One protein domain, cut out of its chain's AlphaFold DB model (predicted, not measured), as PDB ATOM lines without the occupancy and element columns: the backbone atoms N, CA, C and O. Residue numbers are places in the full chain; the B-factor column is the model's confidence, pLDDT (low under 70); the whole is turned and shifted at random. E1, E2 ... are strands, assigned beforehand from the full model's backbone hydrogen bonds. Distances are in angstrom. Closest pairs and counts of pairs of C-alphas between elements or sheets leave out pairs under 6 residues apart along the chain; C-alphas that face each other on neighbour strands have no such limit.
ATOM      1  N   ASP A  43      43.690  19.566 -18.590       92.94
ATOM      2  CA  ASP A  43      43.788  20.251 -19.877       92.94
ATOM      3  C   ASP A  43      44.617  19.461 -20.905       92.94
ATOM      4  O   ASP A  43      44.716  19.870 -22.061       92.94
ATOM      5  N   ASN A  44      45.214  18.337 -20.494       94.19
ATOM      6  CA  ASN A  44      46.028  17.474 -21.335       94.19
ATOM      7  C   ASN A  44      45.178  16.378 -21.989       94.19
ATOM      8  O   ASN A  44      44.880  15.357 -21.369       94.19
ATOM      9  N   PHE A  45      44.877  16.559 -23.268       93.62
ATOM     10  CA  PHE A  45      44.164  15.591 -24.084       93.62
ATOM     11  C   PHE A  45      45.032  14.350 -24.356       93.62
ATOM     12  O   PHE A  45      46.187  14.449 -24.793       93.62
ATOM     13  N   THR A  46      44.469  13.172 -24.104       91.62
ATOM     14  CA  THR A  46      45.065  11.850 -24.361       91.62
ATOM     15  C   THR A  46      44.040  10.953 -25.058       91.62
ATOM     16  O   THR A  46      42.880  11.330 -25.208       91.62
ATOM     17  N   SER A  47      44.437   9.746 -25.469       88.12
ATOM     18  CA  SER A  47      43.519   8.763 -26.069       88.12
ATOM     19  C   SER A  47      42.359   8.350 -25.155       88.12
ATOM     20  O   SER A  47      41.340   7.875 -25.647       88.12
ATOM     21  N   ASP A  48      42.501   8.525 -23.838       88.81
ATOM     22  CA  ASP A  48      41.447   8.210 -22.864       88.81
ATOM     23  C   ASP A  48      40.304   9.235 -22.919       88.81
ATOM     24  O   ASP A  48      39.183   8.932 -22.530       88.81
ATOM     25  N   LEU A  49      40.579  10.426 -23.460       91.88
ATOM     26  CA  LEU A  49      39.619  11.510 -23.659       91.88
ATOM     27  C   LEU A  49      39.009  11.499 -25.069       91.88
ATOM     28  O   LEU A  49      38.411  12.491 -25.482       91.88
ATOM     29  N   LYS A  50      39.144  10.406 -25.828       90.62
ATOM     30  CA  LYS A  50      38.539  10.281 -27.163       90.62
ATOM     31  C   LYS A  50      37.037  10.601 -27.144       90.62
ATOM     32  O   LYS A  50      36.318  10.215 -26.226       90.62
ATOM     33  N   GLY A  51      36.570  11.307 -28.166       90.88
ATOM     34  CA  GLY A  51      35.192  11.783 -28.280       90.88
ATOM     35  C   GLY A  51      34.841  12.946 -27.347       90.88
ATOM     36  O   GLY A  51      33.684  13.358 -27.327       90.88
ATOM     37  N   SER A  52      35.799  13.469 -26.569       94.94
ATOM     38  CA  SER A  52      35.577  14.665 -25.753       94.94
ATOM     39  C   SER A  52      35.430  15.903 -26.629       94.94
ATOM     40  O   SER A  52      36.014  16.014 -27.712       94.94
ATOM     41  N   ILE A  53      34.670  16.856 -26.111       96.44
ATOM     42  CA  ILE A  53      34.329  18.108 -26.762       96.44
ATOM     43  C   ILE A  53      35.350  19.169 -26.368       96.44
ATOM     44  O   ILE A  53      35.685  19.334 -25.191       96.44
ATOM     45  N   VAL A  54      35.838  19.900 -27.364       96.69
ATOM     46  CA  VAL A  54      36.797  20.993 -27.191       96.69
ATOM     47  C   VAL A  54      36.364  22.236 -27.958       96.69
ATOM     48  O   VAL A  54      35.596  22.161 -28.920       96.69
ATOM     49  N   LEU A  55      36.902  23.386 -27.553       96.88
ATOM     50  CA  LEU A  55      36.730  24.642 -28.273       96.88
ATOM     51  C   LEU A  55      37.650  24.697 -29.492       96.88
ATOM     52  O   LEU A  55      38.854  24.464 -29.386       96.88
ATOM     53  N   GLY A  56      37.098  25.099 -30.628       95.94
ATOM     54  CA  GLY A  56      37.856  25.445 -31.818       95.94
ATOM     55  C   GLY A  56      37.431  26.785 -32.401       95.94
ATOM     56  O   GLY A  56      36.510  27.454 -31.924       95.94
ATOM     57  N   THR A  57      38.087  27.144 -33.497       96.50
ATOM     58  CA  THR A  57      37.721  28.273 -34.353       96.50
ATOM     59  C   THR A  57      37.525  27.781 -35.783       96.50
ATOM     60  O   THR A  57      38.422  27.174 -36.369       96.50
ATOM     61  N   LEU A  58      36.358  28.060 -36.359       95.38
ATOM     62  CA  LEU A  58      36.082  27.896 -37.782       95.38
ATOM     63  C   LEU A  58      36.450  29.179 -38.522       95.38
ATOM     64  O   LEU A  58      35.984  30.257 -38.166       95.38
ATOM     65  N   TYR A  59      37.224  29.045 -39.588       94.25
ATOM     66  CA  TYR A  59      37.577  30.093 -40.534       94.25
ATOM     67  C   TYR A  59      36.911  29.767 -41.866       94.25
ATOM     68  O   TYR A  59      37.285  28.796 -42.523       94.25
ATOM     69  N   ILE A  60      35.924  30.563 -42.272       89.50
ATOM     70  CA  ILE A  60      35.217  30.341 -43.544       89.50
ATOM     71  C   ILE A  60      35.984  31.009 -44.686       89.50
ATOM     72  O   ILE A  60      36.154  30.429 -45.743       89.50
ATOM     73  N   ASN A  61      36.502  32.212 -44.433       81.56
ATOM     74  CA  ASN A  61      37.323  33.023 -45.331       81.56
ATOM     75  C   ASN A  61      38.312  33.841 -44.473       81.56
ATOM     76  O   ASN A  61      38.228  33.825 -43.246       81.56
ATOM     77  N   ALA A  62      39.195  34.636 -45.091       73.44
ATOM     78  CA  ALA A  62      40.189  35.452 -44.369       73.44
ATOM     79  C   ALA A  62      39.606  36.428 -43.321       73.44
ATOM     80  O   ALA A  62      40.333  36.880 -42.442       73.44
ATOM     81  N   ASN A  63      38.309  36.745 -43.406       78.56
ATOM     82  CA  ASN A  63      37.671  37.794 -42.605       78.56
ATOM     83  C   ASN A  63      36.535  37.297 -41.698       78.56
ATOM     84  O   ASN A  63      35.937  38.115 -41.005       78.56
ATOM     85  N   GLN A  64      36.206  36.001 -41.713       90.12
ATOM     86  CA  GLN A  64      35.090  35.472 -40.927       90.12
ATOM     87  C   GLN A  64      35.544  34.283 -40.097       90.12
ATOM     88  O   GLN A  64      35.916  33.238 -40.641       90.12
ATOM     89  N   THR A  65      35.466  34.465 -38.781       93.75
ATOM     90  CA  THR A  65      35.730  33.430 -37.793       93.75
ATOM     91  C   THR A  65      34.515  33.205 -36.913       93.75
ATOM     92  O   THR A  65      33.766  34.136 -36.607       93.75
ATOM     93  N   MET A  66      34.311  31.954 -36.520       94.75
ATOM     94  CA  MET A  66      33.217  31.548 -35.648       94.75
ATOM     95  C   MET A  66      33.746  30.560 -34.610       94.75
ATOM     96  O   MET A  66      34.530  29.678 -34.967       94.75
ATOM     97  N   PRO A  67      33.359  30.686 -33.333       96.44
ATOM     98  CA  PRO A  67      33.699  29.680 -32.340       96.44
ATOM     99  C   PRO A  67      32.898  28.404 -32.610       96.44
ATOM    100  O   PRO A  67      31.731  28.452 -33.014       96.44
ATOM    101  N   ILE A  68      33.544  27.265 -32.394       96.06
ATOM    102  CA  ILE A  68      32.963  25.947 -32.645       96.06
ATOM    103  C   ILE A  68      33.244  24.999 -31.489       96.06
ATOM    104  O   ILE A  68      34.266  25.116 -30.814       96.06
ATOM    105  N   MET A  69      32.356  24.035 -31.299       95.94
ATOM    106  CA  MET A  69      32.593  22.857 -30.480       95.94
ATOM    107  C   MET A  69      32.960  21.703 -31.400       95.94
ATOM    108  O   MET A  69      32.262  21.445 -32.382       95.94
ATOM    109  N   CYS A  70      34.045  21.011 -31.082       94.88
ATOM    110  CA  CYS A  70      34.513  19.871 -31.855       94.88
ATOM    111  C   CYS A  70      34.559  18.635 -30.968       94.88
ATOM    112  O   CYS A  70      35.219  18.671 -29.930       94.88
ATOM    113  N   SER A  71      33.938  17.539 -31.402       94.56
ATOM    114  CA  SER A  71      34.229  16.221 -30.832       94.56
ATOM    115  C   SER A  71      35.515  15.692 -31.454       94.56
ATOM    116  O   SER A  71      35.588  15.524 -32.676       94.56
ATOM    117  N   LEU A  72      36.544  15.482 -30.632       93.12
ATOM    118  CA  LEU A  72      37.853  15.020 -31.081       93.12
ATOM    119  C   LEU A  72      38.079  13.547 -30.771       93.12
ATOM    120  O   LEU A  72      38.030  13.137 -29.615       93.12
ATOM    121  N   ASP A  73      38.471  12.784 -31.786       90.12
ATOM    122  CA  ASP A  73      39.051  11.456 -31.614       90.12
ATOM    123  C   ASP A  73      40.561  11.513 -31.876       90.12
ATOM    124  O   ASP A  73      41.035  12.086 -32.861       90.12
ATOM    125  N   VAL A  74      41.332  10.936 -30.958       85.31
ATOM    126  CA  VAL A  74      42.792  10.912 -30.998       85.31
ATOM    127  C   VAL A  74      43.248   9.470 -30.898       85.31
ATOM    128  O   VAL A  74      43.075   8.796 -29.882       85.31
ATOM    129  N   THR A  75      43.955   9.036 -31.931       81.75
ATOM    130  CA  THR A  75      44.697   7.779 -31.926       81.75
ATOM    131  C   THR A  75      46.195   8.047 -31.785       81.75
ATOM    132  O   THR A  75      46.661   9.185 -31.732       81.75
ATOM    133  N   THR A  76      46.993   6.982 -31.759       76.19
ATOM    134  CA  THR A  76      48.458   7.085 -31.743       76.19
ATOM    135  C   THR A  76      49.049   7.764 -32.983       76.19
ATOM    136  O   THR A  76      50.186   8.224 -32.915       76.19
ATOM    137  N   HIS A  77      48.312   7.837 -34.098       78.88
ATOM    138  CA  HIS A  77      48.832   8.314 -35.387       78.88
ATOM    139  C   HIS A  77      47.990   9.423 -36.033       78.88
ATOM    140  O   HIS A  77      48.465  10.116 -36.932       78.88
ATOM    141  N   GLU A  78      46.744   9.601 -35.603       84.00
ATOM    142  CA  GLU A  78      45.779  10.483 -36.256       84.00
ATOM    143  C   GLU A  78      44.952  11.250 -35.221       84.00
ATOM    144  O   GLU A  78      44.632  10.699 -34.164       84.00
ATOM    145  N   VAL A  79      44.594  12.495 -35.547       86.94
ATOM    146  CA  VAL A  79      43.491  13.202 -34.888       86.94
ATOM    147  C   VAL A  79      42.392  13.424 -35.913       86.94
ATOM    148  O   VAL A  79      42.645  13.907 -37.019       86.94
ATOM    149  N   SER A  80      41.164  13.108 -35.539       89.38
ATOM    150  CA  SER A  80      39.981  13.402 -36.332       89.38
ATOM    151  C   SER A  80      38.970  14.198 -35.526       89.38
ATOM    152  O   SER A  80      38.919  14.121 -34.301       89.38
ATOM    153  N   ILE A  81      38.172  14.978 -36.240       91.38
ATOM    154  CA  ILE A  81      36.977  15.616 -35.719       91.38
ATOM    155  C   ILE A  81      35.783  14.799 -36.210       91.38
ATOM    156  O   ILE A  81      35.613  14.633 -37.421       91.38
ATOM    157  N   ASP A  82      34.979  14.304 -35.276       89.06
ATOM    158  CA  ASP A  82      33.770  13.524 -35.570       89.06
ATOM    159  C   ASP A  82      32.528  14.403 -35.745       89.06
ATOM    160  O   ASP A  82      31.584  14.033 -36.444       89.06
ATOM    161  N   SER A  83      32.512  15.571 -35.105       89.44
ATOM    162  CA  SER A  83      31.436  16.549 -35.239       89.44
ATOM    163  C   SER A  83      31.955  17.966 -35.029       89.44
ATOM    164  O   SER A  83      32.892  18.193 -34.261       89.44
ATOM    165  N   VAL A  84      31.336  18.920 -35.725       93.25
ATOM    166  CA  VAL A  84      31.595  20.355 -35.580       93.25
ATOM    167  C   VAL A  84      30.258  21.047 -35.383       93.25
ATOM    168  O   VAL A  84      29.426  21.042 -36.289       93.25
ATOM    169  N   ILE A  85      30.076  21.665 -34.223       94.06
ATOM    170  CA  ILE A  85      28.917  22.500 -33.913       94.06
ATOM    171  C   ILE A  85      29.381  23.950 -33.905       94.06
ATOM    172  O   ILE A  85      30.309  24.318 -33.189       94.06
ATOM    173  N   VAL A  86      28.745  24.782 -34.715       94.19
ATOM    174  CA  VAL A  86      29.060  26.195 -34.876       94.19
ATOM    175  C   VAL A  86      28.131  27.033 -34.019       94.19
ATOM    176  O   VAL A  86      26.911  26.917 -34.117       94.19
ATOM    177  N   TYR A  87      28.706  27.924 -33.215       95.19
ATOM    178  CA  TYR A  87      27.928  28.910 -32.478       95.19
ATOM    179  C   TYR A  87      27.682  30.158 -33.337       95.19
ATOM    180  O   TYR A  87      28.617  30.869 -33.728       95.19
ATOM    181  N   LYS A  88      26.405  30.443 -33.614       91.56
ATOM    182  CA  LYS A  88      25.938  31.646 -34.315       91.56
ATOM    183  C   LYS A  88      25.531  32.698 -33.294       91.56
ATOM    184  O   LYS A  88      24.415  32.697 -32.788       91.56
ATOM    185  N   LYS A  89      26.433  33.651 -33.056       87.50
ATOM    186  CA  LYS A  89      26.212  34.768 -32.124       87.50
ATOM    187  C   LYS A  89      24.961  35.603 -32.440       87.50
ATOM    188  O   LYS A  89      24.379  36.170 -31.526       87.50
ATOM    189  N   GLU A  90      24.586  35.724 -33.714       87.00
ATOM    190  CA  GLU A  90      23.423  36.523 -34.136       87.00
ATOM    191  C   GLU A  90      22.098  35.952 -33.613       87.00
ATOM    192  O   GLU A  90      21.233  36.721 -33.202       87.00
ATOM    193  N   ASP A  91      21.993  34.622 -33.558       87.12
ATOM    194  CA  ASP A  91      20.785  33.897 -33.148       87.12
ATOM    195  C   ASP A  91      20.912  33.280 -31.743       87.12
ATOM    196  O   ASP A  91      20.004  32.586 -31.295       87.12
ATOM    197  N   ASP A  92      22.051  33.500 -31.071       88.25
ATOM    198  CA  ASP A  92      22.468  32.802 -29.844       88.25
ATOM    199  C   ASP A  92      22.268  31.275 -29.930       88.25
ATOM    200  O   ASP A  92      21.835  30.613 -28.990       88.25
ATOM    201  N   GLY A  93      22.542  30.725 -31.115       91.50
ATOM    202  CA  GLY A  93      22.187  29.359 -31.485       91.50
ATOM    203  C   GLY A  93      23.393  28.500 -31.839       91.50
ATOM    204  O   GLY A  93      24.476  28.999 -32.156       91.50
ATOM    205  N   TYR A  94      23.172  27.190 -31.836       92.88
ATOM    206  CA  TYR A  94      24.150  26.177 -32.211       92.88
ATOM    207  C   TYR A  94      23.629  25.400 -33.414       92.88
ATOM    208  O   TYR A  94      22.490  24.939 -33.404       92.88
ATOM    209  N   LEU A  95      24.450  25.274 -34.454       91.38
ATOM    210  CA  LEU A  95      24.116  24.520 -35.663       91.38
ATOM    211  C   LEU A  95      25.248  23.567 -36.016       91.38
ATOM    212  O   LEU A  95      26.419  23.922 -35.879       91.38
ATOM    213  N   GLY A  96      24.916  22.383 -36.525       91.31
ATOM    214  CA  GLY A  96      25.915  21.517 -37.138       91.31
ATOM    215  C   GLY A  96      26.559  22.213 -38.338       91.31
ATOM    216  O   GLY A  96      25.910  22.971 -39.067       91.31
ATOM    217  N   LEU A  97      27.846  21.963 -38.578       91.06
ATOM    218  CA  LEU A  97      28.534  22.482 -39.763       91.06
ATOM    219  C   LEU A  97      27.845  22.027 -41.067       91.06
ATOM    220  O   LEU A  97      27.839  22.759 -42.058       91.06
ATOM    221  N   GLU A  98      27.243  20.837 -41.058       87.81
ATOM    222  CA  GLU A  98      26.418  20.268 -42.126       87.81
ATOM    223  C   GLU A  98      25.155  21.074 -42.433       87.81
ATOM    224  O   GLU A  98      24.761  21.166 -43.595       87.81
ATOM    225  N   ASP A  99      24.557  21.713 -41.432       88.94
ATOM    226  CA  ASP A  99      23.362  22.534 -41.624       88.94
ATOM    227  C   ASP A  99      23.720  23.905 -42.208       88.94
ATOM    228  O   ASP A  99      22.897  24.568 -42.839       88.94
ATOM    229  N   MET A 100      24.982  24.317 -42.063       87.56
ATOM    230  CA  MET A 100      25.490  25.597 -42.549       87.56
ATOM    231  C   MET A 100      26.050  25.549 -43.974       87.56
ATOM    232  O   MET A 100      26.468  26.588 -44.478       87.56
ATOM    233  N   ILE A 101      26.056  24.400 -44.663       85.06
ATOM    234  CA  ILE A 101      26.736  24.212 -45.967       85.06
ATOM    235  C   ILE A 101      26.407  25.306 -46.994       85.06
ATOM    236  O   ILE A 101      27.289  25.726 -47.742       85.06
ATOM    237  N   HIS A 102      25.162  25.783 -47.034       86.00
ATOM    238  CA  HIS A 102      24.729  26.826 -47.972       86.00
ATOM    239  C   HIS A 102      25.307  28.220 -47.673       86.00
ATOM    240  O   HIS A 102      25.323  29.072 -48.559       86.00
ATOM    241  N   GLU A 103      25.785  28.445 -46.452       86.50
ATOM    242  CA  GLU A 103      26.423  29.683 -45.992       86.50
ATOM    243  C   GLU A 103      27.960  29.618 -46.095       86.50
ATOM    244  O   GLU A 103      28.637  30.642 -45.986       86.50
ATOM    245  N   LEU A 104      28.536  28.429 -46.315       86.06
ATOM    246  CA  LEU A 104      29.984  28.223 -46.341       86.06
ATOM    247  C   LEU A 104      30.574  28.470 -47.734       86.06
ATOM    248  O   LEU A 104      30.105  27.957 -48.748       86.06
ATOM    249  N   THR A 105      31.688  29.202 -47.771       88.50
ATOM    250  CA  THR A 105      32.584  29.231 -48.934       88.50
ATOM    251  C   THR A 105      33.754  28.298 -48.657       88.50
ATOM    252  O   THR A 105      34.524  28.537 -47.737       88.50
ATOM    253  N   PHE A 106      33.881  27.223 -49.431       88.25
ATOM    254  CA  PHE A 106      34.974  26.266 -49.260       88.25
ATOM    255  C   PHE A 106      36.254  26.698 -50.008       88.25
ATOM    256  O   PHE A 106      36.159  27.329 -51.064       88.25
ATOM    257  N   PRO A 107      37.449  26.297 -49.525       91.38
ATOM    258  CA  PRO A 107      37.673  25.502 -48.316       91.38
ATOM    259  C   PRO A 107      37.523  26.326 -47.033       91.38
ATOM    260  O   PRO A 107      37.964  27.469 -46.972       91.38
ATOM    261  N   VAL A 108      36.979  25.697 -45.990       91.94
ATOM    262  CA  VAL A 108      36.968  26.256 -44.632       91.94
ATOM    263  C   VAL A 108      38.069  25.600 -43.804       91.94
ATOM    264  O   VAL A 108      38.507  24.486 -44.100       91.94
ATOM    265  N   THR A 109      38.549  26.284 -42.772       93.62
ATOM    266  CA  THR A 109      39.579  25.757 -41.870       93.62
ATOM    267  C   THR A 109      39.038  25.664 -40.454       93.62
ATOM    268  O   THR A 109      38.480  26.628 -39.948       93.62
ATOM    269  N   VAL A 110      39.229  24.521 -39.807       94.62
ATOM    270  CA  VAL A 110      39.016  24.349 -38.370       94.62
ATOM    271  C   VAL A 110      40.374  24.382 -37.683       94.62
ATOM    272  O   VAL A 110      41.278  23.636 -38.059       94.62
ATOM    273  N   GLU A 111      40.518  25.250 -36.692       95.44
ATOM    274  CA  GLU A 111      41.702  25.349 -35.845       95.44
ATOM    275  C   GLU A 111      41.337  25.029 -34.398       95.44
ATOM    276  O   GLU A 111      40.321  25.504 -33.893       95.44
ATOM    277  N   ILE A 112      42.161  24.222 -33.737       95.56
ATOM    278  CA  ILE A 112      41.974  23.844 -32.338       95.56
ATOM    279  C   ILE A 112      43.312  23.987 -31.615       95.56
ATOM    280  O   ILE A 112      44.290  23.319 -31.960       95.56
ATOM    281  N   ASP A 113      43.324  24.826 -30.586       95.00
ATOM    282  CA  ASP A 113      44.456  25.010 -29.683       95.00
ATOM    283  C   ASP A 113      44.328  24.043 -28.506       95.00
ATOM    284  O   ASP A 113      43.428  24.171 -27.675       95.00
ATOM    285  N   ILE A 114      45.235  23.070 -28.407       94.06
ATOM    286  CA  ILE A 114      45.098  21.974 -27.444       94.06
ATOM    287  C   ILE A 114      46.441  21.540 -26.865       94.06
ATOM    288  O   ILE A 114      47.474  21.597 -27.527       94.06
ATOM    289  N   ILE A 115      46.443  21.074 -25.617       94.81
ATOM    290  CA  ILE A 115      47.584  20.343 -25.060       94.81
ATOM    291  C   ILE A 115      47.329  18.868 -25.338       94.81
ATOM    292  O   ILE A 115      46.444  18.271 -24.742       94.81
ATOM    293  N   LEU A 116      48.093  18.285 -26.255       91.94
ATOM    294  CA  LEU A 116      47.997  16.884 -26.642       91.94
ATOM    295  C   LEU A 116      49.243  16.147 -26.157       91.94
ATOM    296  O   LEU A 116      50.358  16.512 -26.531       91.94
ATOM    297  N   ASN A 117      49.079  15.105 -25.341       90.75
ATOM    298  CA  ASN A 117      50.198  14.322 -24.798       90.75
ATOM    299  C   ASN A 117      51.310  15.195 -24.169       90.75
ATOM    300  O   ASN A 117      52.504  14.984 -24.389       90.75
ATOM    301  N   LYS A 118      50.899  16.179 -23.361       92.69
ATOM    302  CA  LYS A 118      51.710  17.157 -22.616       92.69
ATOM    303  C   LYS A 118      52.437  18.182 -23.485       92.69
ATOM    304  O   LYS A 118      53.330  18.872 -22.997       92.69
ATOM    305  N   GLN A 119      52.065  18.300 -24.756       93.38
ATOM    306  CA  GLN A 119      52.614  19.296 -25.669       93.38
ATOM    307  C   GLN A 119      51.500  20.167 -26.230       93.38
ATOM    308  O   GLN A 119      50.495  19.661 -26.717       93.38
ATOM    309  N   PHE A 120      51.696  21.483 -26.193       94.69
ATOM    310  CA  PHE A 120      50.802  22.401 -26.886       94.69
ATOM    311  C   PHE A 120      50.907  22.187 -28.399       94.69
ATOM    312  O   PHE A 120      52.008  22.179 -28.958       94.69
ATOM    313  N   LYS A 121      49.760  22.023 -29.054       92.88
ATOM    314  CA  LYS A 121      49.618  21.868 -30.496       92.88
ATOM    315  C   LYS A 121      48.492  22.766 -30.998       92.88
ATOM    316  O   LYS A 121      47.468  22.919 -30.341       92.88
ATOM    317  N   VAL A 122      48.690  23.295 -32.200       94.44
ATOM    318  CA  VAL A 122      47.639  23.936 -32.992       94.44
ATOM    319  C   VAL A 122      47.255  22.946 -34.081       94.44
ATOM    320  O   VAL A 122      48.032  22.709 -35.010       94.44
ATOM    321  N   LEU A 123      46.098  22.311 -33.935       93.19
ATOM    322  CA  LEU A 123      45.576  21.381 -34.930       93.19
ATOM    323  C   LEU A 123      44.829  22.178 -35.994       93.19
ATOM    324  O   LEU A 123      43.953  22.971 -35.661       93.19
ATOM    325  N   ARG A 124      45.166  21.974 -37.270       93.44
ATOM    326  CA  ARG A 124      44.518  22.647 -38.401       93.44
ATOM    327  C   ARG A 124      43.959  21.628 -39.372       93.44
ATOM    328  O   ARG A 124      44.699  20.807 -39.908       93.44
ATOM    329  N   PHE A 125      42.667  21.740 -39.639       91.06
ATOM    330  CA  PHE A 125      41.937  20.880 -40.554       91.06
ATOM    331  C   PHE A 125      41.386  21.733 -41.687       91.06
ATOM    332  O   PHE A 125      40.601  22.648 -41.454       91.06
ATOM    333  N   THR A 126      41.781  21.435 -42.921       90.56
ATOM    334  CA  THR A 126      41.198  22.064 -44.108       90.56
ATOM    335  C   THR A 126      40.065  21.196 -44.628       90.56
ATOM    336  O   THR A 126      40.278  20.075 -45.093       90.56
ATOM    337  N   VAL A 127      38.851  21.731 -44.573       87.88
ATOM    338  CA  VAL A 127      37.630  21.063 -45.009       87.88
ATOM    339  C   VAL A 127      37.268  21.604 -46.384       87.88
ATOM    340  O   VAL A 127      36.933  22.774 -46.543       87.88
ATOM    341  N   ASN A 128      37.362  20.751 -47.404       86.25
ATOM    342  CA  ASN A 128      37.077  21.128 -48.795       86.25
ATOM    343  C   ASN A 128      35.614  20.882 -49.191       86.25
ATOM    344  O   ASN A 128      35.144  21.413 -50.192       86.25
ATOM    345  N   LYS A 129      34.921  20.041 -48.424       83.38
ATOM    346  CA  LYS A 129      33.500  19.726 -48.547       83.38
ATOM    347  C   LYS A 129      33.006  19.158 -47.218       83.38
ATOM    348  O   LYS A 129      33.803  18.585 -46.476       83.38
ATOM    349  N   VAL A 130      31.712  19.276 -46.962       78.69
ATOM    350  CA  VAL A 130      31.028  18.664 -45.817       78.69
ATOM    351  C   VAL A 130      29.997  17.697 -46.392       78.69
ATOM    352  O   VAL A 130      29.171  18.095 -47.214       78.69
ATOM    353  N   ASP A 131      30.102  16.414 -46.044       67.94
ATOM    354  CA  ASP A 131      29.164  15.391 -46.505       67.94
ATOM    355  C   ASP A 131      28.058  15.236 -45.450       67.94
ATOM    356  O   ASP A 131      28.304  14.722 -44.363       67.94
ATOM    357  N   VAL A 132      26.819  15.598 -45.800       58.44
ATOM    358  CA  VAL A 132      25.628  15.592 -44.913       58.44
ATOM    359  C   VAL A 132      25.344  14.226 -44.256       58.44
ATOM    360  O   VAL A 132      24.591  14.133 -43.295       58.44
ATOM    361  N   TYR A 133      25.955  13.144 -44.748       49.69
ATOM    362  CA  TYR A 133      25.729  11.782 -44.255       49.69
ATOM    363  C   TYR A 133      26.850  11.215 -43.361       49.69
ATOM    364  O   TYR A 133      26.666  10.120 -42.830       49.69
ATOM    365  N   ARG A 134      28.007  11.889 -43.201       45.41
ATOM    366  CA  ARG A 134      29.100  11.462 -42.293       45.41
ATOM    367  C   ARG A 134      30.203  12.528 -42.197       45.41
ATOM    368  O   ARG A 134      31.050  12.620 -43.084       45.41
ATOM    369  N   ASN A 135      30.252  13.265 -41.090       49.41
ATOM    370  CA  ASN A 135      31.267  14.292 -40.836       49.41
ATOM    371  C   ASN A 135      32.508  13.741 -40.124       49.41
ATOM    372  O   ASN A 135      32.846  14.179 -39.037       49.41
ATOM    373  N   GLN A 136      33.233  12.802 -40.737       55.38
ATOM    374  CA  GLN A 136      34.589  12.502 -40.258       55.38
ATOM    375  C   GLN A 136      35.601  13.392 -40.980       55.38
ATOM    376  O   GLN A 136      35.984  13.114 -42.119       55.38
ATOM    377  N   ILE A 137      36.043  14.462 -40.316       61.12
ATOM    378  CA  ILE A 137      37.129  15.325 -40.792       61.12
ATOM    379  C   ILE A 137      38.434  14.797 -40.197       61.12
ATOM    380  O   ILE A 137      38.596  14.714 -38.986       61.12
ATOM    381  N   LYS A 138      39.388  14.432 -41.051       54.66
ATOM    382  CA  LYS A 138      40.618  13.741 -40.649       54.66
ATOM    383  C   LYS A 138      41.850  14.608 -40.878       54.66
ATOM    384  O   LYS A 138      41.959  15.230 -41.936       54.66
ATOM    385  N   ALA A 139      42.789  14.619 -39.931       50.62
ATOM    386  CA  ALA A 139      44.124  15.179 -40.130       50.62
ATOM    387  C   ALA A 139      45.213  14.255 -39.574       50.62
ATOM    388  O   ALA A 139      45.117  13.691 -38.485       50.62
ATOM    389  N   SER A 140      46.305  14.132 -40.326       43.47
ATOM    390  CA  SER A 140      47.488  13.409 -39.868       43.47
ATOM    391  C   SER A 140      48.255  14.237 -38.834       43.47
ATOM    392  O   SER A 140      48.493  15.428 -39.039       43.47
ATOM    393  N   LEU A 141      48.680  13.597 -37.743       50.09
ATOM    394  CA  LEU A 141      49.631  14.182 -36.799       50.09
ATOM    395  C   LEU A 141      51.019  14.192 -37.454       50.09
ATOM    396  O   LEU A 141      51.632  13.136 -37.597       50.09
TER     397      LEU A 141
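AT A GLANCE: This is residues 43 to 141 of the 142 residues of an uncharacterized protein of Priestia flexa (UniProt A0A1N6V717). One strongly twisted sheet of long, bent strands rolls up into a small, nearly closed barrel. The E1, E2 and E3 strands make one part of its wall, the E5 and E6 hairpin continues it beside E1, and E7, beside E3, brings the other edge round near E6; E4 extends the wall at the other end of E3. The 99 printed residues hold no named helix and seven named strands, E1 to E7 in chain order, in a branched, antiparallel sheet, and the class is all strand. The whole is compact, with a radius of gyration of the C-alphas of 13.1 A and spans of 36 by 25 by 22 A.

HOW THE PARTS SIT: Start at residues 44 to 45, which pair in parallel with residues 115 to 116 of E5, residues 108 to 116. Go on to E1, residues 52 to 61, and E2, residues 64 to 74: they form a hairpin, with N 56 and O 68 at 2.8 A. E5 lies on the other side of E1 from E2, antiparallel to E1 at 146 degrees, with N 59 and O 109 at 2.7 A. E3, residues 78 to 88, forms a hairpin with E2, where N 69 and O 85 are 2.8 A apart. On the other side of E3 from E2 you find two strands in staggered pairing. E4, residues 93 to 96, is beside residues 85 to 88, with N 86 and O 95 at 2.7 A; E7, residues 137 to 140, is beside residues 78 to 81, with N 81 and O 137 at 2.8 A. E6, residues 119 to 127, forms a hairpin with E5 at 162 degrees, with N 110 and O 125 at 2.8 A. The closest C-alphas of E6 and E7 are those of Phe 125 and Ala 139, 6.1 A apart.

IN THESE COORDINATES: Find C-alpha 52 at (35.577, 14.665, -25.753); from there E1 runs 26.9 A and bends by 53 degrees at residue 55. E2 runs 27.6 A and bends by 63 degrees at residue 71. E3 begins at C-alpha 78, (45.779, 10.483, -36.256), runs 29.1 A and bends at residue 82. After the short E4, E5 runs 23.1 A with a bend at residue 113, and E6 runs 24.5 A. E7 ends at C-alpha 140, (47.488, 13.409, -39.868).

THE WHOLE: The two C-alphas farthest apart are those of Thr 76 and Glu 90, at 38.7 A. The printed part has no cut. The link from E4 to E5, 11 residues, is long. Look at the B-factor column: residues 131 to 141 are under 70, and E7 has a mean pLDDT of 52, while the mean of the printed part is 86.4.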